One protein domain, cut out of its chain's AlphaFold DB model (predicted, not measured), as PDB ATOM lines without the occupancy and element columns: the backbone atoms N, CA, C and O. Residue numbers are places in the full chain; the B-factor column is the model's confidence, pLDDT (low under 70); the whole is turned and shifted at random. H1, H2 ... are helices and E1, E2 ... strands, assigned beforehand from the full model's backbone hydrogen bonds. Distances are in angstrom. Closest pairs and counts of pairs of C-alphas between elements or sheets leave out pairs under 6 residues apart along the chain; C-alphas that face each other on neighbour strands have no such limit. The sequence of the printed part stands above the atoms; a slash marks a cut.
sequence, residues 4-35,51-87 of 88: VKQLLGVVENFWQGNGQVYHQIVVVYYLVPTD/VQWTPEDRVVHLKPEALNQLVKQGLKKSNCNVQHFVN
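This is residues 4 to 35 and 51 to 87 of the 88 residues of an uncharacterized protein of Bavariicoccus seileri (UniProt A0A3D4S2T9). A long two-stranded hairpin, E1 and E2, makes a narrow, twisted sheet with the short strand E3 added beside E1, and one short helix, H1, packs over one face of it, running along E1. The turn end of the hairpin sticks out past the helix, with residues 16 to 21 standing free, and the long stretch of residues 51 to 65 leads to H1 with no named element. The printed part has 69 residues, with three named strands and one named helix in the order E1, E2, H1, E3; the sheet runs E2, E1, E3 and is mixed, and the class is mixed, helices and strands. The whole is only just loose, close to compact, with a radius of gyration of the C-alphas of 13.4 A, and it spans 40 by 28 by 23 A.

Find C-alpha 4 at (134.914, 120.872, 136.128), where E1 begins; it covers residues 4 to 17, is 31.1 A long, and bends by 67 degrees at residue 7. From C-alpha 20 at (162.261, 112.401, 153.169), E2 runs back through residues 20 to 32 over 35.5 A and bends by 51 degrees at residue 23. E3 is residues 83 to 87, 12.8 A long, and ends at C-alpha 87 at (146.506, 113.204, 156.735). Look for H1 at residues 66 to 74, 12.1 A from first to last C-alpha.

Start at the inner strand E1, which has the edge strands E2 and E3 as its neighbours. E1 and E2 form a hairpin, antiparallel at 162 degrees; look at N 11 and O 26, 2.8 A apart, and N 22 and O 15, also 2.8 A, both within hydrogen-bond range. E1 and E3 are parallel at 15 degrees, with N 12 and O 85 at 2.8 A and N 85 and O 10 at 3.1 A, within hydrogen-bond range. The sheet is twisted, with C-alphas up to 4.1 A off its best plane. H1 is on the sheet at a height over the sheet of 8.4 A; it lies over E1 and runs along the strands, at 10 degrees to E1 on the local plane. H1 touches E1, where the closest C-alphas, those of Leu 8 and Gly 74, are 5.6 A apart. It also touches E3, where the closest C-alphas, those of Ala 66 and Phe 85, are 6.4 A apart. H1 and E2 are near each other, with 8 pairs of C-alphas within 10 A. In H1 every O i to N i+4 pair is within hydrogen-bond range.

Look to Gly 19 and Ser 78 for the two C-alphas farthest apart, 41.6 A. Residues 36 to 50 are not printed, and C-alphas 35 and 51 are 16.2 A apart across this cut, which falls in the link from E2 to H1. The link from E1 to E2 is tight and the link from H1 to E3 is short. In the B-factor column the mean pLDDT of the printed part is 79.0; it is under 70 at residue 4, residues 34 to 35, residues 75 to 84 and residues 86 to 87 of this model.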
ATOM      1  N   VAL A   4     134.843 120.973 134.665       68.69
ATOM      2  CA  VAL A   4     134.914 120.872 136.128       68.69
ATOM      3  C   VAL A   4     133.504 121.062 136.670       68.69
ATOM      4  O   VAL A   4     132.929 122.137 136.514       68.69
ATOM      5  N   LYS A   5     132.928 120.022 137.285       72.88
ATOM      6  CA  LYS A   5     131.573 120.108 137.843       72.88
ATOM      7  C   LYS A   5     131.559 120.692 139.247       72.88
ATOM      8  O   LYS A   5     130.708 121.524 139.540       72.88
ATOM      9  N   GLN A   6     132.466 120.243 140.112       77.81
ATOM     10  CA  GLN A   6     132.557 120.729 141.491       77.81
ATOM     11  C   GLN A   6     133.949 120.510 142.087       77.81
ATOM     12  O   GLN A   6     134.634 119.538 141.760       77.81
ATOM     13  N   LEU A   7     134.335 121.395 143.006       83.31
ATOM     14  CA  LEU A   7     135.400 121.139 143.973       83.31
ATOM     15  C   LEU A   7     134.837 120.236 145.079       83.31
ATOM     16  O   LEU A   7     133.851 120.596 145.718       83.31
ATOM     17  N   LEU A   8     135.453 119.075 145.298       83.19
ATOM     18  CA  LEU A   8     135.052 118.129 146.344       83.19
ATOM     19  C   LEU A   8     135.667 118.481 147.700       83.19
ATOM     20  O   LEU A   8     135.012 118.349 148.732       83.19
ATOM     21  N   GLY A   9     136.919 118.935 147.707       86.00
ATOM     22  CA  GLY A   9     137.619 119.283 148.936       86.00
ATOM     23  C   GLY A   9     139.113 119.486 148.746       86.00
ATOM     24  O   GLY A   9     139.639 119.411 147.630       86.00
ATOM     25  N   VAL A  10     139.782 119.739 149.866       86.00
ATOM     26  CA  VAL A  10     141.232 119.915 149.947       86.00
ATOM     27  C   VAL A  10     141.774 118.962 151.006       86.00
ATOM     28  O   VAL A  10     141.258 118.910 152.123       86.00
ATOM     29  N   VAL A  11     142.808 118.202 150.657       87.88
ATOM     30  CA  VAL A  11     143.526 117.335 151.591       87.88
ATOM     31  C   VAL A  11     144.928 117.877 151.785       87.88
ATOM     32  O   VAL A  11     145.715 117.927 150.844       87.88
ATOM     33  N   GLU A  12     145.250 118.246 153.011       89.19
ATOM     34  CA  GLU A  12     146.622 118.425 153.453       89.19
ATOM     35  C   GLU A  12     147.198 117.048 153.801       89.19
ATOM     36  O   GLU A  12     146.639 116.310 154.609       89.19
ATOM     37  N   ASN A  13     148.281 116.657 153.139       89.00
ATOM     38  CA  ASN A  13     148.853 115.323 153.226       89.00
ATOM     39  C   ASN A  13     150.335 115.393 153.578       89.00
ATOM     40  O   ASN A  13     151.134 115.949 152.820       89.00
ATOM     41  N   PHE A  14     150.695 114.761 154.689       89.12
ATOM     42  CA  PHE A  14     152.067 114.459 155.051       89.12
ATOM     43  C   PHE A  14     152.351 112.998 154.717       89.12
ATOM     44  O   PHE A  14     151.545 112.113 154.997       89.12
ATOM     45  N   TRP A  15     153.480 112.727 154.069       87.94
ATOM     46  CA  TRP A  15     153.900 111.352 153.818       87.94
ATOM     47  C   TRP A  15     155.418 111.245 153.763       87.94
ATOM     48  O   TRP A  15     156.113 112.203 153.429       87.94
ATOM     49  N   GLN A  16     155.938 110.065 154.094       89.44
ATOM     50  CA  GLN A  16     157.369 109.790 154.069       89.44
ATOM     51  C   GLN A  16     157.715 108.860 152.903       89.44
ATOM     52  O   GLN A  16     157.102 107.805 152.734       89.44
ATOM     53  N   GLY A  17     158.721 109.233 152.112       87.44
ATOM     54  CA  GLY A  17     159.222 108.445 150.986       87.44
ATOM     55  C   GLY A  17     160.712 108.673 150.785       87.44
ATOM     56  O   GLY A  17     161.187 109.791 150.940       87.44
ATOM     57  N   ASN A  18     161.474 107.622 150.477       89.31
ATOM     58  CA  ASN A  18     162.925 107.718 150.240       89.31
ATOM     59  C   ASN A  18     163.697 108.450 151.364       89.31
ATOM     60  O   ASN A  18     164.652 109.178 151.105       89.31
ATOM     61  N   GLY A  19     163.257 108.285 152.619       91.88
ATOM     62  CA  GLY A  19     163.862 108.933 153.789       91.88
ATOM     63  C   GLY A  19     163.535 110.423 153.958       91.88
ATOM     64  O   GLY A  19     164.038 111.037 154.894       91.88
ATOM     65  N   GLN A  20     162.687 111.002 153.105       94.00
ATOM     66  CA  GLN A  20     162.261 112.401 153.169       94.00
ATOM     67  C   GLN A  20     160.795 112.515 153.588       94.00
ATOM     68  O   GLN A  20     159.984 111.641 153.280       94.00
ATOM     69  N   VAL A  21     160.467 113.601 154.291       91.31
ATOM     70  CA  VAL A  21     159.088 113.979 154.620       91.31
ATOM     71  C   VAL A  21     158.596 114.958 153.564       91.31
ATOM     72  O   VAL A  21     159.245 115.969 153.294       91.31
ATOM     73  N   TYR A  22     157.440 114.660 152.991       90.88
ATOM     74  CA  TYR A  22     156.758 115.498 152.021       90.88
ATOM     75  C   TYR A  22     155.504 116.091 152.649       90.88
ATOM     76  O   TYR A  22     154.780 115.412 153.375       90.88
ATOM     77  N   HIS A  23     155.235 117.349 152.314       91.38
ATOM     78  CA  HIS A  23     154.006 118.055 152.650       91.38
ATOM     79  C   HIS A  23     153.333 118.484 151.351       91.38
ATOM     80  O   HIS A  23     153.942 119.162 150.523       91.38
ATOM     81  N   GLN A  24     152.101 118.033 151.140       89.88
ATOM     82  CA  GLN A  24     151.358 118.247 149.905       89.88
ATOM     83  C   GLN A  24     149.954 118.759 150.210       89.88
ATOM     84  O   GLN A  24     149.265 118.217 151.066       89.88
ATOM     85  N   ILE A  25     149.498 119.747 149.441       89.38
ATOM     86  CA  ILE A  25     148.087 120.133 149.401       89.38
ATOM     87  C   ILE A  25     147.465 119.562 148.126       89.38
ATOM     88  O   ILE A  25     147.857 119.909 147.013       89.38
ATOM     89  N   VAL A  26     146.509 118.652 148.296       88.94
ATOM     90  CA  VAL A  26     145.803 117.948 147.223       88.94
ATOM     91  C   VAL A  26     144.419 118.562 147.062       88.94
ATOM     92  O   VAL A  26     143.569 118.446 147.942       88.94
ATOM     93  N   VAL A  27     144.177 119.199 145.919       88.19
ATOM     94  CA  VAL A  27     142.872 119.776 145.578       88.19
ATOM     95  C   VAL A  27     142.097 118.781 144.719       88.19
ATOM     96  O   VAL A  27     142.574 118.370 143.662       88.19
ATOM     97  N   VAL A  28     140.911 118.376 145.174       86.56
ATOM     98  CA  VAL A  28     140.155 117.274 144.568       86.56
ATOM     99  C   VAL A  28     138.932 117.813 143.838       86.56
ATOM    100  O   VAL A  28     138.038 118.387 144.458       86.56
ATOM    101  N   TYR A  29     138.854 117.578 142.529       83.81
ATOM    102  CA  TYR A  29     137.731 117.989 141.685       83.81
ATOM    103  C   TYR A  29     136.937 116.786 141.179       83.81
ATOM    104  O   TYR A  29     137.503 115.740 140.868       83.81
ATOM    105  N   TYR A  30     135.627 116.964 141.027       80.50
ATOM    106  CA  TYR A  30     134.781 116.056 140.263       80.50
ATOM    107  C   TYR A  30     134.662 116.558 138.825       80.50
ATOM    108  O   TYR A  30     134.222 117.687 138.573       80.50
ATOM    109  N   LEU A  31     135.058 115.702 137.888       79.44
ATOM    110  CA  LEU A  31     135.074 115.984 136.460       79.44
ATOM    111  C   LEU A  31     134.070 115.079 135.751       79.44
ATOM    112  O   LEU A  31     133.933 113.907 136.098       79.44
ATOM    113  N   VAL A  32     133.412 115.614 134.725       76.31
ATOM    114  CA  VAL A  32     132.644 114.804 133.773       76.31
ATOM    115  C   VAL A  32     133.359 114.874 132.424       76.31
ATOM    116  O   VAL A  32     133.493 115.977 131.878       76.31
ATOM    117  N   PRO A  33     133.852 113.739 131.895       70.12
ATOM    118  CA  PRO A  33     134.421 113.689 130.555       70.12
ATOM    119  C   PRO A  33     133.381 114.131 129.526       70.12
ATOM    120  O   PRO A  33     132.255 113.635 129.541       70.12
ATOM    121  N   THR A  34     133.739 115.058 128.639       66.94
ATOM    122  CA  THR A  34     132.889 115.417 127.487       66.94
ATOM    123  C   THR A  34     133.134 114.507 126.288       66.94
ATOM    124  O   THR A  34     132.258 114.365 125.447       66.94
ATOM    125  N   ASP A  35     134.314 113.887 126.243       62.81
ATOM    126  CA  ASP A  35     134.805 113.016 125.178       62.81
ATOM    127  C   ASP A  35     135.387 111.744 125.818       62.81
ATOM    128  O   ASP A  35     135.645 111.721 127.028       62.81
ATOM    129  N   VAL A  51     145.160 102.860 134.394       76.75
ATOM    130  CA  VAL A  51     143.870 103.503 134.647       76.75
ATOM    131  C   VAL A  51     142.761 102.469 134.532       76.75
ATOM    132  O   VAL A  51     142.645 101.771 133.527       76.75
ATOM    133  N   GLN A  52     141.926 102.388 135.566       77.19
ATOM    134  CA  GLN A  52     140.800 101.463 135.626       77.19
ATOM    135  C   GLN A  52     139.540 102.199 136.068       77.19
ATOM    136  O   GLN A  52     139.564 102.993 137.010       77.19
ATOM    137  N   TRP A  53     138.428 101.920 135.390       81.31
ATOM    138  CA  TRP A  53     137.114 102.396 135.804       81.31
ATOM    139  C   TRP A  53     136.584 101.505 136.926       81.31
ATOM    140  O   TRP A  53     136.320 100.321 136.715       81.31
ATOM    141  N   THR A  54     136.406 102.083 138.112       83.94
ATOM    142  CA  THR A  54     135.891 101.379 139.292       83.94
ATOM    143  C   THR A  54     134.496 101.905 139.633       83.94
ATOM    144  O   THR A  54     134.333 103.123 139.736       83.94
ATOM    145  N   PRO A  55     133.489 101.030 139.826       84.12
ATOM    146  CA  PRO A  55     132.179 101.437 140.329       84.12
ATOM    147  C   PRO A  55     132.297 102.222 141.642       84.12
ATOM    148  O   PRO A  55     133.090 101.855 142.508       84.12
ATOM    149  N   GLU A  56     131.510 103.290 141.797       79.38
ATOM    150  CA  GLU A  56     131.601 104.221 142.934       79.38
ATOM    151  C   GLU A  56     131.523 103.518 144.300       79.38
ATOM    152  O   GLU A  56     132.300 103.808 145.210       79.38
ATOM    153  N   ASP A  57     130.616 102.551 144.435       81.81
ATOM    154  CA  ASP A  57     130.396 101.762 145.649       81.81
ATOM    155  C   ASP A  57     131.596 100.880 146.029       81.81
ATOM    156  O   ASP A  57     131.729 100.475 147.187       81.81
ATOM    157  N   ARG A  58     132.495 100.624 145.074       83.44
ATOM    158  CA  ARG A  58     133.702  99.804 145.235       83.44
ATOM    159  C   ARG A  58     134.978 100.626 145.369       83.44
ATOM    160  O   ARG A  58     136.049 100.042 145.505       83.44
ATOM    161  N   VAL A  59     134.896 101.958 145.345       82.81
ATOM    162  CA  VAL A  59     136.072 102.814 145.543       82.81
ATOM    163  C   VAL A  59     136.528 102.725 147.002       82.81
ATOM    164  O   VAL A  59     135.876 103.221 147.929       82.81
ATOM    165  N   VAL A  60     137.664 102.060 147.197       81.50
ATOM    166  CA  VAL A  60     138.348 101.873 148.479       81.50
ATOM    167  C   VAL A  60     139.861 102.015 148.293       81.50
ATOM    168  O   VAL A  60     140.372 101.868 147.186       81.50
ATOM    169  N   HIS A  61     140.579 102.279 149.386       85.12
ATOM    170  CA  HIS A  61     142.046 102.336 149.438       85.12
ATOM    171  C   HIS A  61     142.708 103.406 148.551       85.12
ATOM    172  O   HIS A  61     143.866 103.259 148.155       85.12
ATOM    173  N   LEU A  62     142.014 104.518 148.283       87.12
ATOM    174  CA  LEU A  62     142.652 105.705 147.709       87.12
ATOM    175  C   LEU A  62     143.743 106.239 148.646       87.12
ATOM    176  O   LEU A  62     143.612 106.149 149.868       87.12
ATOM    177  N   LYS A  63     144.797 106.817 148.061       85.00
ATOM    178  CA  LYS A  63     145.886 107.488 148.780       85.00
ATOM    179  C   LYS A  63     145.916 108.976 148.406       85.00
ATOM    180  O   LYS A  63     145.972 109.266 147.212       85.00
ATOM    181  N   PRO A  64     145.918 109.905 149.379       86.75
ATOM    182  CA  PRO A  64     145.813 109.669 150.824       86.75
ATOM    183  C   PRO A  64     144.450 109.102 151.248       86.75
ATOM    184  O   PRO A  64     143.457 109.279 150.544       86.75
ATOM    185  N   GLU A  65     144.392 108.427 152.402       86.44
ATOM    186  CA  GLU A  65     143.191 107.695 152.844       86.44
ATOM    187  C   GLU A  65     141.958 108.604 152.983       86.44
ATOM    188  O   GLU A  65     140.836 108.183 152.675       86.44
ATOM    189  N   ALA A  66     142.179 109.878 153.319       84.38
ATOM    190  CA  ALA A  66     141.166 110.933 153.347       84.38
ATOM    191  C   ALA A  66     140.371 111.070 152.031       84.38
ATOM    192  O   ALA A  66     139.189 111.427 152.056       84.38
ATOM    193  N   LEU A  67     140.961 110.720 150.879       86.81
ATOM    194  CA  LEU A  67     140.254 110.730 149.595       86.81
ATOM    195  C   LEU A  67     139.055 109.774 149.576       86.81
ATOM    196  O   LEU A  67     138.046 110.083 148.948       86.81
ATOM    197  N   ASN A  68     139.121 108.639 150.282       85.81
ATOM    198  CA  ASN A  68     138.008 107.685 150.326       85.81
ATOM    199  C   ASN A  68     136.754 108.316 150.944       85.81
ATOM    200  O   ASN A  68     135.641 108.061 150.485       85.81
ATOM    201  N   GLN A  69     136.929 109.143 151.980       82.25
ATOM    202  CA  GLN A  69     135.818 109.846 152.619       82.25
ATOM    203  C   GLN A  69     135.290 110.966 151.720       82.25
ATOM    204  O   GLN A  69     134.077 111.046 151.516       82.25
ATOM    205  N   LEU A  70     136.186 111.767 151.133       83.38
ATOM    206  CA  LEU A  70     135.823 112.851 150.215       83.38
ATOM    207  C   LEU A  70     135.006 112.357 149.022       83.38
ATOM    208  O   LEU A  70     133.949 112.913 148.733       83.38
ATOM    209  N   VAL A  71     135.455 111.292 148.356       81.69
ATOM    210  CA  VAL A  71     134.762 110.741 147.184       81.69
ATOM    211  C   VAL A  71     133.387 110.193 147.581       81.69
ATOM    212  O   VAL A  71     132.385 110.553 146.966       81.69
ATOM    213  N   LYS A  72     133.298 109.411 148.667       80.44
ATOM    214  CA  LYS A  72     132.023 108.833 149.137       80.44
ATOM    215  C   LYS A  72     130.998 109.880 149.581       80.44
ATOM    216  O   LYS A  72     129.798 109.635 149.463       80.44
ATOM    217  N   GLN A  73     131.440 111.002 150.150       75.44
ATOM    218  CA  GLN A  73     130.546 112.062 150.631       75.44
ATOM    219  C   GLN A  73     130.184 113.055 149.524       75.44
ATOM    220  O   GLN A  73     129.015 113.420 149.390       75.44
ATOM    221  N   GLY A  74     131.170 113.469 148.730       70.38
ATOM    222  CA  GLY A  74     131.017 114.493 147.703       70.38
ATOM    223  C   GLY A  74     130.224 114.040 146.475       70.38
ATOM    224  O   GLY A  74     129.602 114.870 145.818       70.38
ATOM    225  N   LEU A  75     130.165 112.733 146.196       66.25
ATOM    226  CA  LEU A  75     129.298 112.180 145.144       66.25
ATOM    227  C   LEU A  75     127.825 112.055 145.576       66.25
ATOM    228  O   LEU A  75     126.935 112.008 144.732       66.25
ATOM    229  N   LYS A  76     127.542 112.069 146.887       65.69
ATOM    230  CA  LYS A  76     126.191 111.867 147.441       65.69
ATOM    231  C   LYS A  76     125.431 113.151 147.781       65.69
ATOM    232  O   LYS A  76     124.252 113.062 148.122       65.69
ATOM    233  N   LYS A  77     126.060 114.333 147.755       54.94
ATOM    234  CA  LYS A  77     125.444 115.580 148.246       54.94
ATOM    235  C   LYS A  77     125.484 116.707 147.217       54.94
ATOM    236  O   LYS A  77     126.546 117.097 146.759       54.94
ATOM    237  N   SER A  78     124.318 117.293 146.953       54.34
ATOM    238  CA  SER A  78     124.119 118.471 146.094       54.34
ATOM    239  C   SER A  78     124.645 119.781 146.704       54.34
ATOM    240  O   SER A  78     124.877 120.734 145.973       54.34
ATOM    241  N   ASN A  79     124.858 119.823 148.026       49.41
ATOM    242  CA  ASN A  79     125.484 120.933 148.750       49.41
ATOM    243  C   ASN A  79     126.736 120.409 149.460       49.41
ATOM    244  O   ASN A  79     126.664 119.898 150.581       49.41
ATOM    245  N   CYS A  80     127.879 120.481 148.783       52.84
ATOM    246  CA  CYS A  80     129.156 120.067 149.344       52.84
ATOM    247  C   CYS A  80     129.774 121.259 150.090       52.84
ATOM    248  O   CYS A  80     130.286 122.189 149.471       52.84
ATOM    249  N   ASN A  81     129.714 121.258 151.425       58.03
ATOM    250  CA  ASN A  81     130.603 122.117 152.209       58.03
ATOM    251  C   ASN A  81     132.029 121.657 151.907       58.03
ATOM    252  O   ASN A  81     132.317 120.475 152.078       58.03
ATOM    253  N   VAL A  82     132.899 122.551 151.433       60.06
ATOM    254  CA  VAL A  82     134.301 122.217 151.151       60.06
ATOM    255  C   VAL A  82     134.927 121.661 152.431       60.06
ATOM    256  O   VAL A  82     134.977 122.350 153.449       60.06
ATOM    257  N   GLN A  83     135.352 120.400 152.394       66.00
ATOM    258  CA  GLN A  83     135.954 119.732 153.544       66.00
ATOM    259  C   GLN A  83     137.476 119.814 153.458       66.00
ATOM    260  O   GLN A  83     138.062 119.586 152.396       66.00
ATOM    261  N   HIS A  84     138.093 120.139 154.593       63.19
ATOM    262  CA  HIS A  84     139.533 120.086 154.793       63.19
ATOM    263  C   HIS A  84     139.877 118.840 155.607       63.19
ATOM    264  O   HIS A  84     139.311 118.632 156.682       63.19
ATOM    265  N   PHE A  85     140.799 118.027 155.100       70.75
ATOM    266  CA  PHE A  85     141.323 116.860 155.806       70.75
ATOM    267  C   PHE A  85     142.830 116.993 155.974       70.75
ATOM    268  O   PHE A  85     143.508 117.348 155.016       70.75
ATOM    269  N   VAL A  86     143.337 116.650 157.158       67.12
ATOM    270  CA  VAL A  86     144.774 116.539 157.426       67.12
ATOM    271  C   VAL A  86     145.110 115.060 157.563       67.12
ATOM    272  O   VAL A  86     144.590 114.389 158.454       67.12
ATOM    273  N   ASN A  87     145.944 114.547 156.665       59.25
ATOM    274  CA  ASN A  87     146.506 113.204 156.735       59.25
ATOM    275  C   ASN A  87     147.926 113.317 157.304       59.25
ATOM    276  O   ASN A  87     148.777 113.938 156.664       59.25
TER     277      ASN A  87